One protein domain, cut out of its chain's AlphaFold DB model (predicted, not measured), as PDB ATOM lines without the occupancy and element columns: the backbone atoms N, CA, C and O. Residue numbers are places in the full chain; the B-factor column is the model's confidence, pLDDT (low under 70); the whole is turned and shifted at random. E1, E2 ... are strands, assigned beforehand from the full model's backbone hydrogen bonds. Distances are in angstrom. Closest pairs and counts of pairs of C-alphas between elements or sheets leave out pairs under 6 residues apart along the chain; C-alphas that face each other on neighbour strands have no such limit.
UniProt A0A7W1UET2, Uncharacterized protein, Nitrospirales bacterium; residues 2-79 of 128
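This is residues 2 to 79 of the 128 residues of an uncharacterized protein of Nitrospirales bacterium (UniProt A0A7W1UET2). One curved, strongly twisted sheet of four strands makes this domain: its two longest strands, E1 and E2, form a sharply bent hairpin, and the shorter hairpin of E3 and E4 extends the sheet beside the later part of E2. The far half of the E1 and E2 hairpin, with its turn at residues 25 to 33, makes the length of the domain, while both ends of the printed part lie toward the opposite end. The printed part has 78 residues with no named helix and four named strands, in the order E1, E2, E3, E4 both along the chain and across the sheet, each pair of neighbours antiparallel. The class is all strand, with 44 of the 78 residues in named strands. The whole is loose, with a radius of gyration of the C-alphas of 16.1 A, and spans 50 by 25 by 20 A.

The printed part begins at Gln 2, with its C-alpha at (41.319, 34.628, -31.620), and residues 4 to 10 lead to the first named strand. E1 holds residues 11 to 24, from C-alpha 11 at (28.090, 45.327, -33.875), and is 24.1 A from first to last C-alpha. It bends by 114 degrees at residue 19. A short link, residues 25 to 33, leads to E2, residues 34 to 49, the longest strand with 16 residues and 32.3 A from first to last C-alpha. E2 bends by 84 degrees at residue 37. After a tight link of two residues comes E3, residues 52 to 58, 20.1 A long. Another tight link, residues 59 to 62, leads to E4, residues 63 to 69, 19.8 A long, which ends with C-alpha 69 at (24.054, 30.044, -36.501). Residues 70 to 79 follow and hold no named element.

The four strands make a meander, each strand the antiparallel neighbour of the one before. E1 and E2 are a hairpin with an angle of 160 degrees between their directions. Their C-alphas 14 and 43 face each other at 4.5 A, and beyond the bends C-alphas 23 and 35 face each other at 4.4 A. N 15 and O 42 are within hydrogen-bond range at 2.9 A, and so are N 24 and O 34 at 2.8 A. E2 and E3 are also a hairpin, with 146 degrees between their directions. Here C-alphas 44 and 55 face each other at 4.5 A, and N 45 and O 54 are within hydrogen-bond range at 2.8 A. E3 and E4 form the last hairpin, at 158 degrees. C-alphas 56 and 65 face each other at 4.4 A, and N 64 and O 57 are within hydrogen-bond range at 2.8 A. E1 and E4 are the edge strands and are apart, with no C-alpha of the one within 8 A of the other. From edge to edge the strands' lines turn by 23 degrees and the way across the sheet turns by 81 degrees. The sheet's C-alphas lie up to 8.1 A off their best plane.

The two C-alphas farthest apart are those of Ser 28, in the link from E1 to E2, and Gly 72, after E4, at 52.8 A. The outline is only just a rod, 50 by 25 by 20 A. The C-alphas of Gln 2 and Thr 79, the first and last printed, are 8.5 A apart. The printed part has no cut, and no link between named strands is long. The mean pLDDT of the printed part is 93.0, and it is under 70 at residues 60 to 61, in the link from E3 to E4.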
ATOM      1  N   GLN A   2      41.583  33.739 -30.493       90.69
ATOM      2  CA  GLN A   2      41.319  34.628 -31.620       90.69
ATOM      3  C   GLN A   2      40.351  33.932 -32.582       90.69
ATOM      4  O   GLN A   2      40.510  32.745 -32.849       90.69
ATOM      5  N   LEU A   3      39.374  34.667 -33.111       92.88
ATOM      6  CA  LEU A   3      38.484  34.185 -34.168       92.88
ATOM      7  C   LEU A   3      39.092  34.540 -35.526       92.88
ATOM      8  O   LEU A   3      39.258  35.720 -35.849       92.88
ATOM      9  N   VAL A   4      39.500  33.526 -36.283       94.81
ATOM     10  CA  VAL A   4      40.222  33.703 -37.552       94.81
ATOM     11  C   VAL A   4      39.241  34.135 -38.634       94.81
ATOM     12  O   VAL A   4      38.173  33.556 -38.738       94.81
ATOM     13  N   ALA A   5      39.600  35.144 -39.434       93.62
ATOM     14  CA  ALA A   5      38.746  35.706 -40.492       93.62
ATOM     15  C   ALA A   5      37.374  36.231 -40.015       93.62
ATOM     16  O   ALA A   5      36.494  36.491 -40.834       93.62
ATOM     17  N   SER A   6      37.204  36.426 -38.705       94.88
ATOM     18  CA  SER A   6      36.015  37.066 -38.149       94.88
ATOM     19  C   SER A   6      35.915  38.531 -38.563       94.88
ATOM     20  O   SER A   6      36.920  39.187 -38.861       94.88
ATOM     21  N   ASN A   7      34.692  39.055 -38.549       95.06
ATOM     22  CA  ASN A   7      34.426  40.472 -38.739       95.06
ATOM     23  C   ASN A   7      35.218  41.296 -37.699       95.06
ATOM     24  O   ASN A   7      34.978  41.138 -36.500       95.06
ATOM     25  N   PRO A   8      36.146  42.183 -38.115       93.69
ATOM     26  CA  PRO A   8      36.951  42.979 -37.188       93.69
ATOM     27  C   PRO A   8      36.170  44.134 -36.541       93.69
ATOM     28  O   PRO A   8      36.638  44.712 -35.560       93.69
ATOM     29  N   PHE A   9      34.987  44.471 -37.068       95.25
ATOM     30  CA  PHE A   9      34.123  45.543 -36.571       95.25
ATOM     31  C   PHE A   9      32.674  45.050 -36.397       95.25
ATOM     32  O   PHE A   9      31.757  45.587 -37.025       95.25
ATOM     33  N   PRO A  10      32.441  44.021 -35.565       95.19
ATOM     34  CA  PRO A  10      31.099  43.510 -35.331       95.19
ATOM     35  C   PRO A  10      30.281  44.546 -34.559       95.19
ATOM     36  O   PRO A  10      30.815  45.328 -33.766       95.19
ATOM     37  N   THR A  11      28.963  44.532 -34.746       96.88
ATOM     38  CA  THR A  11      28.090  45.327 -33.875       96.88
ATOM     39  C   THR A  11      28.029  44.648 -32.512       96.88
ATOM     40  O   THR A  11      27.631  43.488 -32.412       96.88
ATOM     41  N   ILE A  12      28.433  45.365 -31.461       97.06
ATOM     42  CA  ILE A  12      28.496  44.836 -30.094       97.06
ATOM     43  C   ILE A  12      27.343  45.411 -29.276       97.06
ATOM     44  O   ILE A  12      27.189  46.630 -29.180       97.06
ATOM     45  N   ALA A  13      26.562  44.539 -28.643       97.06
ATOM     46  CA  ALA A  13      25.438  44.935 -27.803       97.06
ATOM     47  C   ALA A  13      25.408  44.157 -26.482       97.06
ATOM     48  O   ALA A  13      25.636  42.950 -26.441       97.06
ATOM     49  N   GLY A  14      25.086  44.851 -25.388       95.81
ATOM     50  CA  GLY A  14      24.727  44.206 -24.128       95.81
ATOM     51  C   GLY A  14      23.264  43.766 -24.158       95.81
ATOM     52  O   GLY A  14      22.382  44.575 -24.444       95.81
ATOM     53  N   GLU A  15      22.993  42.508 -23.825       95.88
ATOM     54  CA  GLU A  15      21.642  41.940 -23.791       95.88
ATOM     55  C   GLU A  15      21.233  41.578 -22.363       95.88
ATOM     56  O   GLU A  15      22.068  41.347 -21.486       95.88
ATOM     57  N   ARG A  16      19.918  41.520 -22.113       93.81
ATOM     58  CA  ARG A  16      19.350  41.172 -20.798       93.81
ATOM     59  C   ARG A  16      19.947  42.032 -19.675       93.81
ATOM     60  O   ARG A  16      20.677  41.553 -18.805       93.81
ATOM     61  N   LYS A  17      19.649  43.332 -19.728       95.12
ATOM     62  CA  LYS A  17      20.093  44.321 -18.739       95.12
ATOM     63  C   LYS A  17      19.733  43.874 -17.321       95.12
ATOM     64  O   LYS A  17      18.592  43.506 -17.051       95.12
ATOM     65  N   LEU A  18      20.706  43.942 -16.424       93.38
ATOM     66  CA  LEU A  18      20.545  43.601 -15.018       93.38
ATOM     67  C   LEU A  18      20.185  44.850 -14.202       93.38
ATOM     68  O   LEU A  18      20.445  45.987 -14.607       93.38
ATOM     69  N   SER A  19      19.582  44.634 -13.033       94.19
ATOM     70  CA  SER A  19      19.257  45.710 -12.087       94.19
ATOM     71  C   SER A  19      20.504  46.300 -11.420       94.19
ATOM     72  O   SER A  19      20.519  47.483 -11.076       94.19
ATOM     73  N   GLY A  20      21.555  45.489 -11.266       93.12
ATOM     74  CA  GLY A  20      22.834  45.901 -10.701       93.12
ATOM     75  C   GLY A  20      23.539  46.976 -11.531       93.12
ATOM     76  O   GLY A  20      23.358  47.097 -12.744       93.12
ATOM     77  N   LYS A  21      24.376  47.766 -10.858       95.31
ATOM     78  CA  LYS A  21      25.224  48.788 -11.474       95.31
ATOM     79  C   LYS A  21      26.668  48.575 -11.066       95.31
ATOM     80  O   LYS A  21      26.943  48.198  -9.932       95.31
ATOM     81  N   ALA A  22      27.578  48.840 -11.996       94.25
ATOM     82  CA  ALA A  22      29.005  48.833 -11.729       94.25
ATOM     83  C   ALA A  22      29.534  50.263 -11.569       94.25
ATOM     84  O   ALA A  22      29.078  51.208 -12.229       94.25
ATOM     85  N   HIS A  23      30.519  50.401 -10.687       96.12
ATOM     86  CA  HIS A  23      31.268  51.628 -10.470       96.12
ATOM     87  C   HIS A  23      32.759  51.292 -10.542       96.12
ATOM     88  O   HIS A  23      33.238  50.428  -9.811       96.12
ATOM     89  N   TYR A  24      33.486  51.959 -11.434       93.94
ATOM     90  CA  TYR A  24      34.911  51.757 -11.661       93.94
ATOM     91  C   TYR A  24      35.677  52.990 -11.185       93.94
ATOM     92  O   TYR A  24      35.703  54.028 -11.852       93.94
ATOM     93  N   PHE A  25      36.319  52.857 -10.028       95.38
ATOM     94  CA  PHE A  25      37.131  53.895  -9.398       95.38
ATOM     95  C   PHE A  25      38.611  53.655  -9.716       95.38
ATOM     96  O   PHE A  25      39.347  53.061  -8.932       95.38
ATOM     97  N   LYS A  26      39.039  54.032 -10.926       91.31
ATOM     98  CA  LYS A  26      40.426  53.839 -11.378       91.31
ATOM     99  C   LYS A  26      41.289  55.046 -10.999       91.31
ATOM    100  O   LYS A  26      41.105  56.127 -11.554       91.31
ATOM    101  N   GLY A  27      42.260  54.838 -10.110       93.19
ATOM    102  CA  GLY A  27      43.170  55.886  -9.635       93.19
ATOM    103  C   GLY A  27      42.505  56.896  -8.690       93.19
ATOM    104  O   GLY A  27      41.347  56.741  -8.302       93.19
ATOM    105  N   SER A  28      43.253  57.933  -8.314       94.25
ATOM    106  CA  SER A  28      42.832  58.939  -7.326       94.25
ATOM    107  C   SER A  28      42.043  60.118  -7.901       94.25
ATOM    108  O   SER A  28      41.526  60.911  -7.125       94.25
ATOM    109  N   ASP A  29      41.944  60.246  -9.228       95.00
ATOM    110  CA  ASP A  29      41.239  61.342  -9.904       95.00
ATOM    111  C   ASP A  29      39.740  61.014 -10.076       95.00
ATOM    112  O   ASP A  29      39.397  60.164 -10.909       95.00
ATOM    113  N   PRO A  30      38.826  61.688  -9.346       92.75
ATOM    114  CA  PRO A  30      37.400  61.382  -9.397       92.75
ATOM    115  C   PRO A  30      36.736  61.690 -10.742       92.75
ATOM    116  O   PRO A  30      35.672  61.140 -11.025       92.75
ATOM    117  N   ILE A  31      37.345  62.532 -11.586       94.12
ATOM    118  CA  ILE A  31      36.829  62.834 -12.933       94.12
ATOM    119  C   ILE A  31      36.953  61.600 -13.838       94.12
ATOM    120  O   ILE A  31      36.138  61.400 -14.737       94.12
ATOM    121  N   LYS A  32      37.930  60.725 -13.574       93.75
ATOM    122  CA  LYS A  32      38.153  59.479 -14.327       93.75
ATOM    123  C   LYS A  32      37.289  58.316 -13.843       93.75
ATOM    124  O   LYS A  32      37.313  57.238 -14.440       93.75
ATOM    125  N   TRP A  33      36.539  58.502 -12.760       96.75
ATOM    126  CA  TRP A  33      35.679  57.463 -12.215       96.75
ATOM    127  C   TRP A  33      34.430  57.280 -13.070       96.75
ATOM    128  O   TRP A  33      33.682  58.221 -13.332       96.75
ATOM    129  N   GLN A  34      34.148  56.034 -13.439       96.38
ATOM    130  CA  GLN A  34      32.930  55.685 -14.163       96.38
ATOM    131  C   GLN A  34      31.908  55.144 -13.171       96.38
ATOM    132  O   GLN A  34      32.142  54.128 -12.520       96.38
ATOM    133  N   LYS A  35      30.769  55.820 -13.030       95.69
ATOM    134  CA  LYS A  35      29.703  55.449 -12.088       95.69
ATOM    135  C   LYS A  35      28.425  55.094 -12.840       95.69
ATOM    136  O   LYS A  35      28.201  55.589 -13.939       95.69
ATOM    137  N   ASN A  36      27.559  54.303 -12.203       94.75
ATOM    138  CA  ASN A  36      26.231  53.942 -12.717       94.75
ATOM    139  C   ASN A  36      26.260  53.199 -14.063       94.75
ATOM    140  O   ASN A  36      25.298  53.263 -14.840       94.75
ATOM    141  N   VAL A  37      27.341  52.464 -14.329       95.31
ATOM    142  CA  VAL A  37      27.483  51.678 -15.553       95.31
ATOM    143  C   VAL A  37      26.471  50.536 -15.509       95.31
ATOM    144  O   VAL A  37      26.398  49.791 -14.530       95.31
ATOM    145  N   SER A  38      25.632  50.436 -16.544       95.56
ATOM    146  CA  SER A  38      24.657  49.345 -16.653       95.56
ATOM    147  C   SER A  38      25.377  48.022 -16.866       95.56
ATOM    148  O   SER A  38      26.298  47.958 -17.677       95.56
ATOM    149  N   THR A  39      24.929  46.979 -16.177       94.25
ATOM    150  CA  THR A  39      25.415  45.618 -16.394       94.25
ATOM    151  C   THR A  39      24.386  44.805 -17.176       94.25
ATOM    152  O   THR A  39      23.195  45.128 -17.213       94.25
ATOM    153  N   TYR A  40      24.867  43.770 -17.847       94.12
ATOM    154  CA  TYR A  40      24.110  42.941 -18.777       94.12
ATOM    155  C   TYR A  40      24.453  41.485 -18.496       94.12
ATOM    156  O   TYR A  40      25.590  41.187 -18.128       94.12
ATOM    157  N   ALA A  41      23.482  40.587 -18.636       92.75
ATOM    158  CA  ALA A  41      23.736  39.164 -18.436       92.75
ATOM    159  C   ALA A  41      24.510  38.550 -19.613       92.75
ATOM    160  O   ALA A  41      25.116  37.491 -19.454       92.75
ATOM    161  N   GLN A  42      24.455  39.186 -20.788       95.69
ATOM    162  CA  GLN A  42      25.054  38.684 -22.020       95.69
ATOM    163  C   GLN A  42      25.628  39.830 -22.859       95.69
ATOM    164  O   GLN A  42      25.174  40.974 -22.763       95.69
ATOM    165  N   VAL A  43      26.604  39.511 -23.704       96.12
ATOM    166  CA  VAL A  43      27.142  40.417 -24.726       96.12
ATOM    167  C   VAL A  43      27.091  39.704 -26.070       96.12
ATOM    168  O   VAL A  43      27.695  38.643 -26.219       96.12
ATOM    169  N   ARG A  44      26.385  40.289 -27.038       97.81
ATOM    170  CA  ARG A  44      26.303  39.803 -28.417       97.81
ATOM    171  C   ARG A  44      27.282  40.557 -29.304       97.81
ATOM    172  O   ARG A  44      27.330  41.784 -29.279       97.81
ATOM    173  N   TYR A  45      27.997  39.796 -30.114       97.62
ATOM    174  CA  TYR A  45      28.748  40.231 -31.279       97.62
ATOM    175  C   TYR A  45      27.963  39.755 -32.499       97.62
ATOM    176  O   TYR A  45      27.933  38.557 -32.775       97.62
ATOM    177  N   ALA A  46      27.268  40.679 -33.159       97.56
ATOM    178  CA  ALA A  46      26.431  40.350 -34.305       97.56
ATOM    179  C   ALA A  46      27.270  40.191 -35.574       97.56
ATOM    180  O   ALA A  46      28.193  40.988 -35.785       97.56
ATOM    181  N   GLU A  47      26.919  39.204 -36.405       95.94
ATOM    182  CA  GLU A  47      27.582  38.926 -37.689       95.94
ATOM    183  C   GLU A  47      29.109  38.824 -37.513       95.94
ATOM    184  O   GLU A  47      29.895  39.510 -38.181       95.94
ATOM    185  N   ILE A  48      29.543  38.016 -36.532       96.94
ATOM    186  CA  ILE A  48      30.970  37.755 -36.291       96.94
ATOM    187  C   ILE A  48      31.565  36.927 -37.437       96.94
ATOM    188  O   ILE A  48      32.733  37.102 -37.785       96.94
ATOM    189  N   TYR A  49      30.726  36.093 -38.049       96.62
ATOM    190  CA  TYR A  49      30.849  35.565 -39.404       96.62
ATOM    191  C   TYR A  49      29.509  35.811 -40.122       96.62
ATOM    192  O   TYR A  49      28.517  36.062 -39.432       96.62
ATOM    193  N   PRO A  50      29.445  35.746 -41.465       95.25
ATOM    194  CA  PRO A  50      28.180  35.881 -42.187       95.25
ATOM    195  C   PRO A  50      27.104  34.933 -41.636       95.25
ATOM    196  O   PRO A  50      27.321  33.727 -41.580       95.25
ATOM    197  N   GLY A  51      25.986  35.494 -41.169       95.94
ATOM    198  CA  GLY A  51      24.853  34.765 -40.597       95.94
ATOM    199  C   GLY A  51      25.137  34.055 -39.265       95.94
ATOM    200  O   GLY A  51      24.344  33.215 -38.829       95.94
ATOM    201  N   ILE A  52      26.252  34.372 -38.596       97.25
ATOM    202  CA  ILE A  52      26.632  33.783 -37.309       97.25
ATOM    203  C   ILE A  52      26.923  34.892 -36.299       97.25
ATOM    204  O   ILE A  52      27.829  35.706 -36.482       97.25
ATOM    205  N   ASP A  53      26.214  34.860 -35.175       97.62
ATOM    206  CA  ASP A  53      26.507  35.710 -34.021       97.62
ATOM    207  C   ASP A  53      27.341  34.959 -32.981       97.62
ATOM    208  O   ASP A  53      27.266  33.737 -32.859       97.62
ATOM    209  N   LEU A  54      28.062  35.704 -32.147       96.69
ATOM    210  CA  LEU A  54      28.713  35.187 -30.946       96.69
ATOM    211  C   LEU A  54      28.123  35.845 -29.704       96.69
ATOM    212  O   LEU A  54      28.102  37.070 -29.584       96.69
ATOM    213  N   VAL A  55      27.673  35.035 -28.752       96.44
ATOM    214  CA  VAL A  55      27.078  35.514 -27.503       96.44
ATOM    215  C   VAL A  55      27.904  35.028 -26.329       96.44
ATOM    216  O   VAL A  55      27.967  33.832 -26.073       96.44
ATOM    217  N   TYR A  56      28.487  35.959 -25.578       94.00
ATOM    218  CA  TYR A  56      29.154  35.678 -24.309       94.00
ATOM    219  C   TYR A  56      28.185  35.825 -23.144       94.00
ATOM    220  O   TYR A  56      27.399  36.775 -23.098       94.00
ATOM    221  N   TYR A  57      28.285  34.933 -22.163       93.25
ATOM    222  CA  TYR A  57      27.510  35.016 -20.933       93.25
ATOM    223  C   TYR A  57      28.252  34.370 -19.760       93.25
ATOM    224  O   TYR A  57      29.066  33.469 -19.929       93.25
ATOM    225  N   GLY A  58      27.994  34.859 -18.550       84.94
ATOM    226  CA  GLY A  58      28.531  34.254 -17.335       84.94
ATOM    227  C   GLY A  58      27.552  33.240 -16.758       84.94
ATOM    228  O   GLY A  58      26.374  33.556 -16.579       84.94
ATOM    229  N   ASN A  59      28.036  32.055 -16.403       72.38
ATOM    230  CA  ASN A  59      27.412  31.252 -15.354       72.38
ATOM    231  C   ASN A  59      28.168  31.503 -14.035       72.38
ATOM    232  O   ASN A  59      29.209  32.152 -14.041       72.38
ATOM    233  N   GLN A  60      27.636  31.061 -12.891       61.97
ATOM    234  CA  GLN A  60      28.076  31.469 -11.540       61.97
ATOM    235  C   GLN A  60      29.576  31.271 -11.221       61.97
ATOM    236  O   GLN A  60      30.006  31.645 -10.132       61.97
ATOM    237  N   GLN A  61      30.376  30.690 -12.122       66.00
ATOM    238  CA  GLN A  61      31.813  30.476 -11.938       66.00
ATOM    239  C   GLN A  61      32.653  30.685 -13.212       66.00
ATOM    240  O   GLN A  61      33.867  30.835 -13.095       66.00
ATOM    241  N   GLN A  62      32.060  30.675 -14.414       75.69
ATOM    242  CA  GLN A  62      32.810  30.647 -15.675       75.69
ATOM    243  C   GLN A  62      32.158  31.518 -16.757       75.69
ATOM    244  O   GLN A  62      30.935  31.652 -16.837       75.69
ATOM    245  N   LEU A  63      33.003  32.118 -17.597       82.81
ATOM    246  CA  LEU A  63      32.582  32.747 -18.845       82.81
ATOM    247  C   LEU A  63      32.349  31.647 -19.887       82.81
ATOM    248  O   LEU A  63      33.256  30.865 -20.162       82.81
ATOM    249  N   GLU A  64      31.161  31.620 -20.473       89.56
ATOM    250  CA  GLU A  64      30.788  30.746 -21.584       89.56
ATOM    251  C   GLU A  64      30.457  31.574 -22.830       89.56
ATOM    252  O   GLU A  64      30.296  32.802 -22.768       89.56
ATOM    253  N   TYR A  65      30.377  30.894 -23.973       92.56
ATOM    254  CA  TYR A  65      29.961  31.493 -25.229       92.56
ATOM    255  C   TYR A  65      29.226  30.501 -26.125       92.56
ATOM    256  O   TYR A  65      29.576  29.325 -26.164       92.56
ATOM    257  N   ASP A  66      28.275  31.024 -26.897       93.88
ATOM    258  CA  ASP A  66      27.547  30.299 -27.937       93.88
ATOM    259  C   ASP A  66      27.745  30.983 -29.295       93.88
ATOM    260  O   ASP A  66      27.689  32.214 -29.389       93.88
ATOM    261  N   PHE A  67      27.901  30.184 -30.353       95.44
ATOM    262  CA  PHE A  67      27.716  30.643 -31.730       95.44
ATOM    263  C   PHE A  67      26.262  30.418 -32.140       95.44
ATOM    264  O   PHE A  67      25.769  29.290 -32.121       95.44
ATOM    265  N   ILE A  68      25.565  31.494 -32.497       95.88
ATOM    266  CA  ILE A  68      24.178  31.435 -32.956       95.88
ATOM    267  C   ILE A  68      24.198  31.448 -34.476       95.88
ATOM    268  O   ILE A  68      24.454  32.481 -35.084       95.88
ATOM    269  N   ILE A  69      23.955  30.283 -35.062       95.12
ATOM    270  CA  ILE A  69      24.054  30.044 -36.501       95.12
ATOM    271  C   ILE A  69      22.661  30.212 -37.112       95.12
ATOM    272  O   ILE A  69      21.711  29.546 -36.684       95.12
ATOM    273  N   ALA A  70      22.519  31.122 -38.078       94.88
ATOM    274  CA  ALA A  70      21.264  31.315 -38.790       94.88
ATOM    275  C   ALA A  70      20.902  30.074 -39.636       94.88
ATOM    276  O   ALA A  70      21.773  29.279 -40.000       94.88
ATOM    277  N   PRO A  71      19.609  29.853 -39.946       92.12
ATOM    278  CA  PRO A  71      19.196  28.695 -40.730       92.12
ATOM    279  C   PRO A  71      19.891  28.639 -42.096       92.12
ATOM    280  O   PRO A  71      19.753  29.557 -42.895       92.12
ATOM    281  N   GLY A  72      20.568  27.523 -42.377       91.44
ATOM    282  CA  GLY A  72      21.239  27.283 -43.658       91.44
ATOM    283  C   GLY A  72      22.698  27.738 -43.721       91.44
ATOM    284  O   GLY A  72      23.358  27.423 -44.706       91.44
ATOM    285  N   GLU A  73      23.209  28.409 -42.688       95.06
ATOM    286  CA  GLU A  73      24.617  28.805 -42.615       95.06
ATOM    287  C   GLU A  73      25.530  27.628 -42.251       95.06
ATOM    288  O   GLU A  73      25.118  26.690 -41.561       95.06
ATOM    289  N   ASP A  74      26.782  27.689 -42.711       90.88
ATOM    290  CA  ASP A  74      27.777  26.634 -42.514       90.88
ATOM    291  C   ASP A  74      28.629  26.872 -41.246       90.88
ATOM    292  O   ASP A  74      29.441  27.808 -41.206       90.88
ATOM    293  N   PRO A  75      28.521  26.004 -40.218       90.50
ATOM    294  CA  PRO A  75      29.342  26.087 -39.012       90.50
ATOM    295  C   PRO A  75      30.846  25.919 -39.264       90.50
ATOM    296  O   PRO A  75      31.640  26.342 -38.427       90.50
ATOM    297  N   SER A  76      31.254  25.308 -40.386       92.25
ATOM    298  CA  SER A  76      32.670  25.060 -40.703       92.25
ATOM    299  C   SER A  76      33.486  26.348 -40.885       92.25
ATOM    300  O   SER A  76      34.708  26.345 -40.748       92.25
ATOM    301  N   SER A  77      32.802  27.473 -41.118       92.19
ATOM    302  CA  SER A  77      33.397  28.811 -41.170       92.19
ATOM    303  C   SER A  77      33.992  29.267 -39.831       92.19
ATOM    304  O   SER A  77      34.881  30.123 -39.801       92.19
ATOM    305  N   ILE A  78      33.548  28.690 -38.711       93.88
ATOM    306  CA  ILE A  78      33.993  29.078 -37.377       93.88
ATOM    307  C   ILE A  78      35.376  28.485 -37.109       93.88
ATOM    308  O   ILE A  78      35.525  27.302 -36.814       93.88
ATOM    309  N   THR A  79      36.402  29.336 -37.131       93.44
ATOM    310  CA  THR A  79      37.774  28.934 -36.797       93.44
ATOM    311  C   THR A  79      38.278  29.672 -35.560       93.44
ATOM    312  O   THR A  79      38.331  30.905 -35.519       93.44
TER     313      THR A  79